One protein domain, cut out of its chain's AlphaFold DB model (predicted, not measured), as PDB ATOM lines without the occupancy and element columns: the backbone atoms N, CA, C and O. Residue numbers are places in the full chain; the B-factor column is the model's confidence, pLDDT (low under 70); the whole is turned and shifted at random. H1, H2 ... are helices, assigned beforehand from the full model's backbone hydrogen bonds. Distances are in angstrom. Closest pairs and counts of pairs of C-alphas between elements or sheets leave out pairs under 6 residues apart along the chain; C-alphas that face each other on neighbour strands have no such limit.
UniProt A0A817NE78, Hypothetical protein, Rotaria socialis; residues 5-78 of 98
ATOM      1  N   PRO A   5     229.017 215.630 199.887       71.44
ATOM      2  CA  PRO A   5     230.040 216.585 199.484       71.44
ATOM      3  C   PRO A   5     229.445 217.990 199.383       71.44
ATOM      4  O   PRO A   5     228.413 218.207 198.740       71.44
ATOM      5  N   CYS A   6     230.103 218.952 200.024       77.38
ATOM      6  CA  CYS A   6     229.774 220.356 199.892       77.38
ATOM      7  C   CYS A   6     230.000 220.782 198.446       77.38
ATOM      8  O   CYS A   6     231.071 220.598 197.872       77.38
ATOM      9  N   ARG A   7     228.989 221.418 197.863       73.44
ATOM     10  CA  ARG A   7     229.023 221.842 196.465       73.44
ATOM     11  C   ARG A   7     230.104 222.888 196.162       73.44
ATOM     12  O   ARG A   7     230.511 223.039 195.010       73.44
ATOM     13  N   PHE A   8     230.517 223.627 197.186       69.44
ATOM     14  CA  PHE A   8     231.516 224.682 197.088       69.44
ATOM     15  C   PHE A   8     232.868 224.271 197.672       69.44
ATOM     16  O   PHE A   8     233.771 225.092 197.634       69.44
ATOM     17  N   SER A   9     233.015 223.055 198.219       74.38
ATOM     18  CA  SER A   9     234.266 222.565 198.817       74.38
ATOM     19  C   SER A   9     234.984 223.642 199.651       74.38
ATOM     20  O   SER A   9     234.428 224.134 200.630       74.38
ATOM     21  N   GLU A  10     236.189 224.056 199.252       68.62
ATOM     22  CA  GLU A  10     237.012 225.068 199.931       68.62
ATOM     23  C   GLU A  10     236.486 226.509 199.805       68.62
ATOM     24  O   GLU A  10     236.932 227.403 200.519       68.62
ATOM     25  N   LEU A  11     235.544 226.748 198.893       67.62
ATOM     26  CA  LEU A  11     234.902 228.039 198.652       67.62
ATOM     27  C   LEU A  11     233.612 228.216 199.467       67.62
ATOM     28  O   LEU A  11     232.971 229.268 199.371       67.62
ATOM     29  N   CYS A  12     233.203 227.206 200.245       72.00
ATOM     30  CA  CYS A  12     232.019 227.298 201.088       72.00
ATOM     31  C   CYS A  12     232.228 228.304 202.226       72.00
ATOM     32  O   CYS A  12     233.283 228.340 202.852       72.00
ATOM     33  N   ARG A  13     231.205 229.116 202.507       74.88
ATOM     34  CA  ARG A  13     231.197 230.060 203.639       74.88
ATOM     35  C   ARG A  13     230.264 229.630 204.773       74.88
ATOM     36  O   ARG A  13     230.385 230.161 205.870       74.88
ATOM     37  N   ASP A  14     229.398 228.652 204.515       73.56
ATOM     38  CA  ASP A  14     228.437 228.090 205.463       73.56
ATOM     39  C   ASP A  14     228.831 226.642 205.777       73.56
ATOM     40  O   ASP A  14     228.583 225.716 205.000       73.56
ATOM     41  N   HIS A  15     229.510 226.445 206.909       66.81
ATOM     42  CA  HIS A  15     229.935 225.122 207.363       66.81
ATOM     43  C   HIS A  15     228.770 224.359 208.000       66.81
ATOM     44  O   HIS A  15     228.654 224.264 209.222       66.81
ATOM     45  N   GLU A  16     227.928 223.775 207.154       75.00
ATOM     46  CA  GLU A  16     226.891 222.851 207.599       75.00
ATOM     47  C   GLU A  16     227.518 221.531 208.100       75.00
ATOM     48  O   GLU A  16     228.330 220.922 207.393       75.00
ATOM     49  N   PRO A  17     227.127 221.022 209.286       76.62
ATOM     50  CA  PRO A  17     227.793 219.888 209.940       76.62
ATOM     51  C   PRO A  17     227.624 218.547 209.208       76.62
ATOM     52  O   PRO A  17     228.347 217.591 209.482       76.62
ATOM     53  N   HIS A  18     226.669 218.459 208.281       78.38
ATOM     54  CA  HIS A  18     226.388 217.261 207.490       78.38
ATOM     55  C   HIS A  18     227.072 217.269 206.109       78.38
ATOM     56  O   HIS A  18     226.902 216.316 205.340       78.38
ATOM     57  N   LEU A  19     227.844 218.317 205.789       76.31
ATOM     58  CA  LEU A  19     228.556 218.447 204.520       76.31
ATOM     59  C   LEU A  19     230.063 218.197 204.673       76.31
ATOM     60  O   LEU A  19     230.726 218.770 205.539       76.31
ATOM     61  N   THR A  20     230.635 217.375 203.793       75.44
ATOM     62  CA  THR A  20     232.088 217.201 203.685       75.44
ATOM     63  C   THR A  20     232.682 218.277 202.787       75.44
ATOM     64  O   THR A  20     232.303 218.429 201.631       75.44
ATOM     65  N   HIS A  21     233.649 219.027 203.306       75.94
ATOM     66  CA  HIS A  21     234.328 220.107 202.585       75.94
ATOM     67  C   HIS A  21     235.661 219.624 202.003       75.94
ATOM     68  O   HIS A  21     236.692 220.280 202.138       75.94
ATOM     69  N   GLU A  22     235.662 218.434 201.399       72.38
ATOM     70  CA  GLU A  22     236.874 217.906 200.781       72.38
ATOM     71  C   GLU A  22     237.302 218.816 199.618       72.38
ATOM     72  O   GLU A  22     236.460 219.189 198.791       72.38
ATOM     73  N   PRO A  23     238.590 219.201 199.545       71.31
ATOM     74  CA  PRO A  23     239.071 220.088 198.499       71.31
ATOM     75  C   PRO A  23     238.894 219.420 197.136       71.31
ATOM     76  O   PRO A  23     239.375 218.305 196.905       71.31
ATOM     77  N   HIS A  24     238.222 220.112 196.218       72.50
ATOM     78  CA  HIS A  24     238.077 219.646 194.848       72.50
ATOM     79  C   HIS A  24     239.410 219.859 194.115       72.50
ATOM     80  O   HIS A  24     239.721 220.953 193.646       72.50
ATOM     81  N   LYS A  25     240.245 218.810 194.074       78.12
ATOM     82  CA  LYS A  25     241.619 218.830 193.533       78.12
ATOM     83  C   LYS A  25     241.661 218.858 191.999       78.12
ATOM     84  O   LYS A  25     242.324 218.026 191.385       78.12
ATOM     85  N   VAL A  26     240.968 219.806 191.378       83.75
ATOM     86  CA  VAL A  26     241.028 220.018 189.928       83.75
ATOM     87  C   VAL A  26     241.586 221.416 189.621       83.75
ATOM     88  O   VAL A  26     241.423 222.342 190.431       83.75
ATOM     89  N   PRO A  27     242.330 221.591 188.514       90.31
ATOM     90  CA  PRO A  27     242.943 222.873 188.178       90.31
ATOM     91  C   PRO A  27     241.892 223.964 187.943       90.31
ATOM     92  O   PRO A  27     240.739 223.694 187.610       90.31
ATOM     93  N   ARG A  28     242.284 225.229 188.111       89.75
ATOM     94  CA  ARG A  28     241.459 226.360 187.667       89.75
ATOM     95  C   ARG A  28     241.541 226.450 186.142       89.75
ATOM     96  O   ARG A  28     242.626 226.310 185.592       89.75
ATOM     97  N   CYS A  29     240.418 226.689 185.470       93.44
ATOM     98  CA  CYS A  29     240.416 226.910 184.022       93.44
ATOM     99  C   CYS A  29     241.172 228.200 183.665       93.44
ATOM    100  O   CYS A  29     240.876 229.248 184.238       93.44
ATOM    101  N   ASP A  30     242.053 228.155 182.661       93.88
ATOM    102  CA  ASP A  30     242.799 229.330 182.174       93.88
ATOM    103  C   ASP A  30     241.886 230.458 181.679       93.88
ATOM    104  O   ASP A  30     242.180 231.638 181.853       93.88
ATOM    105  N   SER A  31     240.748 230.100 181.078       94.50
ATOM    106  CA  SER A  31     239.764 231.078 180.602       94.50
ATOM    107  C   SER A  31     238.824 231.577 181.705       94.50
ATOM    108  O   SER A  31     238.112 232.547 181.472       94.50
ATOM    109  N   ASP A  32     238.800 230.942 182.885       92.00
ATOM    110  CA  ASP A  32     238.009 231.297 184.077       92.00
ATOM    111  C   ASP A  32     236.621 231.901 183.755       92.00
ATOM    112  O   ASP A  32     235.722 231.171 183.331       92.00
ATOM    113  N   ARG A  33     236.435 233.220 183.927       90.94
ATOM    114  CA  ARG A  33     235.163 233.936 183.679       90.94
ATOM    115  C   ARG A  33     234.768 234.049 182.202       90.94
ATOM    116  O   ARG A  33     233.595 234.257 181.913       90.94
ATOM    117  N   ASN A  34     235.721 233.906 181.288       93.31
ATOM    118  CA  ASN A  34     235.540 234.013 179.838       93.31
ATOM    119  C   ASN A  34     235.478 232.634 179.158       93.31
ATOM    120  O   ASN A  34     235.547 232.537 177.931       93.31
ATOM    121  N   CYS A  35     235.389 231.560 179.943       94.12
ATOM    122  CA  CYS A  35     235.310 230.206 179.420       94.12
ATOM    123  C   CYS A  35     234.033 229.998 178.598       94.12
ATOM    124  O   CYS A  35     232.938 230.375 179.012       94.12
ATOM    125  N   LYS A  36     234.186 229.367 177.432       93.06
ATOM    126  CA  LYS A  36     233.075 229.032 176.529       93.06
ATOM    127  C   LYS A  36     232.487 227.647 176.810       93.06
ATOM    128  O   LYS A  36     231.375 227.358 176.388       93.06
ATOM    129  N   ASP A  37     233.196 226.831 177.585       92.56
ATOM    130  CA  ASP A  37     232.841 225.450 177.920       92.56
ATOM    131  C   ASP A  37     232.104 225.329 179.265       92.56
ATOM    132  O   ASP A  37     232.003 224.248 179.839       92.56
ATOM    133  N   LEU A  38     231.533 226.427 179.779       91.50
ATOM    134  CA  LEU A  38     230.805 226.425 181.056       91.50
ATOM    135  C   LEU A  38     229.567 225.515 181.054       91.50
ATOM    136  O   LEU A  38     229.164 225.027 182.109       91.50
ATOM    137  N   CYS A  39     228.977 225.286 179.880       90.38
ATOM    138  CA  CYS A  39     227.842 224.384 179.683       90.38
ATOM    139  C   CYS A  39     228.266 222.929 179.424       90.38
ATOM    140  O   CYS A  39     227.398 222.062 179.292       90.38
ATOM    141  N   ASN A  40     229.573 222.662 179.305       89.56
ATOM    142  CA  ASN A  40     230.100 221.322 179.120       89.56
ATOM    143  C   ASN A  40     230.301 220.663 180.502       89.56
ATOM    144  O   ASN A  40     231.188 221.063 181.258       89.56
ATOM    145  N   PRO A  41     229.503 219.642 180.845       86.50
ATOM    146  CA  PRO A  41     229.551 218.984 182.149       86.50
ATOM    147  C   PRO A  41     230.894 218.301 182.432       86.50
ATOM    148  O   PRO A  41     231.314 218.249 183.584       86.50
ATOM    149  N   ILE A  42     231.582 217.810 181.394       87.38
ATOM    150  CA  ILE A  42     232.881 217.140 181.523       87.38
ATOM    151  C   ILE A  42     233.945 218.180 181.872       87.38
ATOM    152  O   ILE A  42     234.636 218.037 182.874       87.38
ATOM    153  N   HIS A  43     233.986 219.292 181.129       90.75
ATOM    154  CA  HIS A  43     234.864 220.426 181.438       90.75
ATOM    155  C   HIS A  43     234.653 220.926 182.873       90.75
ATOM    156  O   HIS A  43     235.604 221.165 183.611       90.75
ATOM    157  N   ARG A  44     233.394 221.024 183.309       88.88
ATOM    158  CA  ARG A  44     233.042 221.469 184.664       88.88
ATOM    159  C   ARG A  44     233.406 220.471 185.762       88.88
ATOM    160  O   ARG A  44     233.521 220.894 186.906       88.88
ATOM    161  N   ALA A  45     233.601 219.196 185.431       84.75
ATOM    162  CA  ALA A  45     234.137 218.201 186.354       84.75
ATOM    163  C   ALA A  45     235.674 218.254 186.448       84.75
ATOM    164  O   ALA A  45     236.233 217.904 187.483       84.75
ATOM    165  N   GLU A  46     236.353 218.698 185.389       88.12
ATOM    166  CA  GLU A  46     237.820 218.729 185.301       88.12
ATOM    167  C   GLU A  46     238.439 220.087 185.652       88.12
ATOM    168  O   GLU A  46     239.635 220.152 185.932       88.12
ATOM    169  N   TYR A  47     237.654 221.168 185.655       89.81
ATOM    170  CA  TYR A  47     238.161 222.518 185.892       89.81
ATOM    171  C   TYR A  47     237.266 223.353 186.810       89.81
ATOM    172  O   TYR A  47     236.041 223.431 186.657       89.81
ATOM    173  N   ARG A  48     237.909 224.073 187.737       89.56
ATOM    174  CA  ARG A  48     237.254 225.046 188.624       89.56
ATOM    175  C   ARG A  48     237.150 226.413 187.965       89.56
ATOM    176  O   ARG A  48     238.039 226.830 187.219       89.56
ATOM    177  N   HIS A  49     236.077 227.125 188.295       91.25
ATOM    178  CA  HIS A  49     235.782 228.469 187.802       91.25
ATOM    179  C   HIS A  49     235.364 229.385 188.947       91.25
ATOM    180  O   HIS A  49     234.575 229.004 189.811       91.25
ATOM    181  N   THR A  50     235.843 230.626 188.921       87.69
ATOM    182  CA  THR A  50     235.495 231.629 189.933       87.69
ATOM    183  C   THR A  50     233.999 231.939 189.933       87.69
ATOM    184  O   THR A  50     233.438 232.313 188.905       87.69
ATOM    185  N   GLY A  51     233.359 231.860 191.104       83.25
ATOM    186  CA  GLY A  51     231.940 232.203 191.273       83.25
ATOM    187  C   GLY A  51     230.964 231.134 190.780       83.25
ATOM    188  O   GLY A  51     229.758 231.375 190.760       83.25
ATOM    189  N   LEU A  52     231.470 229.958 190.404       86.75
ATOM    190  CA  LEU A  52     230.664 228.802 190.049       86.75
ATOM    191  C   LEU A  52     230.931 227.647 191.023       86.75
ATOM    192  O   LEU A  52     232.028 227.546 191.566       86.75
ATOM    193  N   PRO A  53     229.937 226.776 191.257       83.31
ATOM    194  CA  PRO A  53     230.108 225.610 192.117       83.31
ATOM    195  C   PRO A  53     231.142 224.639 191.541       83.31
ATOM    196  O   PRO A  53     231.258 224.524 190.321       83.31
ATOM    197  N   ASP A  54     231.840 223.895 192.392       79.38
ATOM    198  CA  ASP A  54     232.798 222.877 191.940       79.38
ATOM    199  C   ASP A  54     232.087 221.672 191.312       79.38
ATOM    200  O   ASP A  54     232.584 221.079 190.360       79.38
ATOM    201  N   PHE A  55     230.870 221.374 191.781       78.62
ATOM    202  CA  PHE A  55     230.053 220.269 191.284       78.62
ATOM    203  C   PHE A  55     228.717 220.746 190.688       78.62
ATOM    204  O   PHE A  55     228.032 221.636 191.219       78.62
ATOM    205  N   LEU A  56     228.299 220.114 189.590       85.69
ATOM    206  CA  LEU A  56     226.950 220.278 189.042       85.69
ATOM    207  C   LEU A  56     225.920 219.554 189.923       85.69
ATOM    208  O   LEU A  56     226.187 218.466 190.430       85.69
ATOM    209  N   ILE A  57     224.737 220.151 190.115       86.44
ATOM    210  CA  ILE A  57     223.629 219.478 190.813       86.44
ATOM    211  C   ILE A  57     223.007 218.455 189.860       86.44
ATOM    212  O   ILE A  57     222.694 218.822 188.730       86.44
ATOM    213  N   PRO A  58     222.716 217.222 190.289       86.38
ATOM    214  CA  PRO A  58     221.923 216.308 189.476       86.38
ATOM    215  C   PRO A  58     220.544 216.910 189.157       86.38
ATOM    216  O   PRO A  58     219.737 217.188 190.045       86.38
ATOM    217  N   CYS A  59     220.259 217.120 187.875       91.12
ATOM    218  CA  CYS A  59     218.971 217.588 187.382       91.12
ATOM    219  C   CYS A  59     217.880 216.579 187.747       91.12
ATOM    220  O   CYS A  59     218.004 215.396 187.453       91.12
ATOM    221  N   ARG A  60     216.753 217.029 188.303       91.00
ATOM    222  CA  ARG A  60     215.642 216.125 188.648       91.00
ATOM    223  C   ARG A  60     215.091 215.359 187.438       91.00
ATOM    224  O   ARG A  60     214.640 214.229 187.589       91.00
ATOM    225  N   ASN A  61     215.139 215.967 186.255       90.56
ATOM    226  CA  ASN A  61     214.599 215.396 185.026       90.56
ATOM    227  C   ASN A  61     215.633 214.573 184.241       90.56
ATOM    228  O   ASN A  61     215.228 213.875 183.317       90.56
ATOM    229  N   GLN A  62     216.922 214.617 184.616       89.12
ATOM    230  CA  GLN A  62     218.012 213.846 183.993       89.12
ATOM    231  C   GLN A  62     217.932 213.878 182.450       89.12
ATOM    232  O   GLN A  62     217.713 214.940 181.870       89.12
ATOM    233  N   GLU A  63     218.041 212.730 181.781       87.94
ATOM    234  CA  GLU A  63     217.907 212.565 180.325       87.94
ATOM    235  C   GLU A  63     216.582 213.094 179.734       87.94
ATOM    236  O   GLU A  63     216.512 213.412 178.552       87.94
ATOM    237  N   LYS A  64     215.532 213.234 180.555       90.62
ATOM    238  CA  LYS A  64     214.208 213.753 180.165       90.62
ATOM    239  C   LYS A  64     214.076 215.263 180.392       90.62
ATOM    240  O   LYS A  64     212.972 215.806 180.391       90.62
ATOM    241  N   CYS A  65     215.175 215.956 180.683       92.06
ATOM    242  CA  CYS A  65     215.155 217.396 180.879       92.06
ATOM    243  C   CYS A  65     215.036 218.126 179.541       92.06
ATOM    244  O   CYS A  65     215.883 217.993 178.663       92.06
ATOM    245  N   HIS A  66     214.016 218.972 179.423       92.25
ATOM    246  CA  HIS A  66     213.834 219.847 178.264       92.25
ATOM    247  C   HIS A  66     214.395 221.262 178.491       92.25
ATOM    248  O   HIS A  66     214.412 222.084 177.579       92.25
ATOM    249  N   HIS A  67     214.875 221.568 179.702       91.44
ATOM    250  CA  HIS A  67     215.396 222.888 180.064       91.44
ATOM    251  C   HIS A  67     216.885 222.987 179.702       91.44
ATOM    252  O   HIS A  67     217.755 222.980 180.564       91.44
ATOM    253  N   LEU A  68     217.196 223.073 178.409       86.69
ATOM    254  CA  LEU A  68     218.576 223.000 177.899       86.69
ATOM    255  C   LEU A  68     219.282 224.361 177.758       86.69
ATOM    256  O   LEU A  68     220.271 224.475 177.039       86.69
ATOM    257  N   THR A  69     218.800 225.393 178.452       93.25
ATOM    258  CA  THR A  69     219.425 226.729 178.462       93.25
ATOM    259  C   THR A  69     220.804 226.716 179.129       93.25
ATOM    260  O   THR A  69     221.020 225.956 180.076       93.25
ATOM    261  N   ASP A  70     221.697 227.624 178.732       90.12
ATOM    262  CA  ASP A  70     223.033 227.755 179.333       90.12
ATOM    263  C   ASP A  70     222.974 227.963 180.850       90.12
ATOM    264  O   ASP A  70     223.657 227.278 181.610       90.12
ATOM    265  N   GLN A  71     222.072 228.829 181.318       91.12
ATOM    266  CA  GLN A  71     221.873 229.083 182.747       91.12
ATOM    267  C   GLN A  71     221.570 227.800 183.544       91.12
ATOM    268  O   GLN A  71     221.989 227.669 184.698       91.12
ATOM    269  N   HIS A  72     220.852 226.855 182.933       92.50
ATOM    270  CA  HIS A  72     220.561 225.552 183.523       92.50
ATOM    271  C   HIS A  72     221.780 224.628 183.460       92.50
ATOM    272  O   HIS A  72     222.201 224.095 184.486       92.50
ATOM    273  N   ARG A  73     222.403 224.489 182.287       90.31
ATOM    274  CA  ARG A  73     223.526 223.559 182.062       90.31
ATOM    275  C   ARG A  73     224.792 223.921 182.845       90.31
ATOM    276  O   ARG A  73     225.544 223.035 183.225       90.31
ATOM    277  N   ILE A  74     224.980 225.196 183.188       91.38
ATOM    278  CA  ILE A  74     226.071 225.656 184.068       91.38
ATOM    279  C   ILE A  74     225.903 225.151 185.514       91.38
ATOM    280  O   ILE A  74     226.871 225.083 186.280       91.38
ATOM    281  N   ARG A  75     224.669 224.822 185.919       88.25
ATOM    282  CA  ARG A  75     224.313 224.463 187.299       88.25
ATOM    283  C   ARG A  75     223.919 223.001 187.461       88.25
ATOM    284  O   ARG A  75     224.054 222.505 188.579       88.25
ATOM    285  N   TYR A  76     223.437 222.336 186.416       89.62
ATOM    286  CA  TYR A  76     222.844 221.009 186.527       89.62
ATOM    287  C   TYR A  76     223.463 219.989 185.569       89.62
ATOM    288  O   TYR A  76     223.666 220.293 184.397       89.62
ATOM    289  N   SER A  77     223.697 218.773 186.065       89.81
ATOM    290  CA  SER A  77     224.069 217.597 185.272       89.81
ATOM    291  C   SER A  77     222.838 216.749 184.958       89.81
ATOM    292  O   SER A  77     221.898 216.678 185.745       89.81
ATOM    293  N   HIS A  78     222.831 216.088 183.814       91.31
ATOM    294  CA  HIS A  78     221.760 215.219 183.325       91.31
ATOM    295  C   HIS A  78     222.187 213.748 183.287       91.31
ATOM    296  O   HIS A  78     221.650 212.970 182.503       91.31
TER     297      HIS A  78
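Overview. This is residues 5 to 78 of the 98 residues of the protein "Hypothetical protein" of Rotaria socialis (UniProt A0A817NE78). There is little regular structure here: long loops wind round two short helices, H1 and H2, in a flat shape. Residues 5 to 24 fold back as a loop at one end of the longest axis, and residues 60 to 66 turn at the other end. Of 74 printed residues, 10 are in H1 and then H2, with no named strand; the class is all helix, with under half of the residues in named elements. The whole is compact, with a radius of gyration of the C-alphas of 12.8 A and spans of 34 by 30 by 16 A.

Along the chain. H1, residues 41 to 46, is 8.9 A long and begins at C-alpha 41, (229.551, 218.984, 182.149). H2, residues 70 to 73, is 5.0 A long and ends at C-alpha 73, (223.526, 223.559, 182.062).

Arrangement. H1 and H2 are close but not clearly touching; their closest C-alphas, of Pro 41 and Arg 73, are 7.6 A apart. Residues 57 to 58 pair with residues 76 to 77, parallel. In H1 every O i to N i+4 pair is within hydrogen-bond range; H2 is too short for one.

Size, cuts and confidence. The C-alphas farthest apart, of Pro 17 and Lys 36, are 35.0 A apart. The printed part has no cut. The link from H1 to H2 is long, 23 residues. Residues 8, 10 to 11 and 15 have pLDDT under 70.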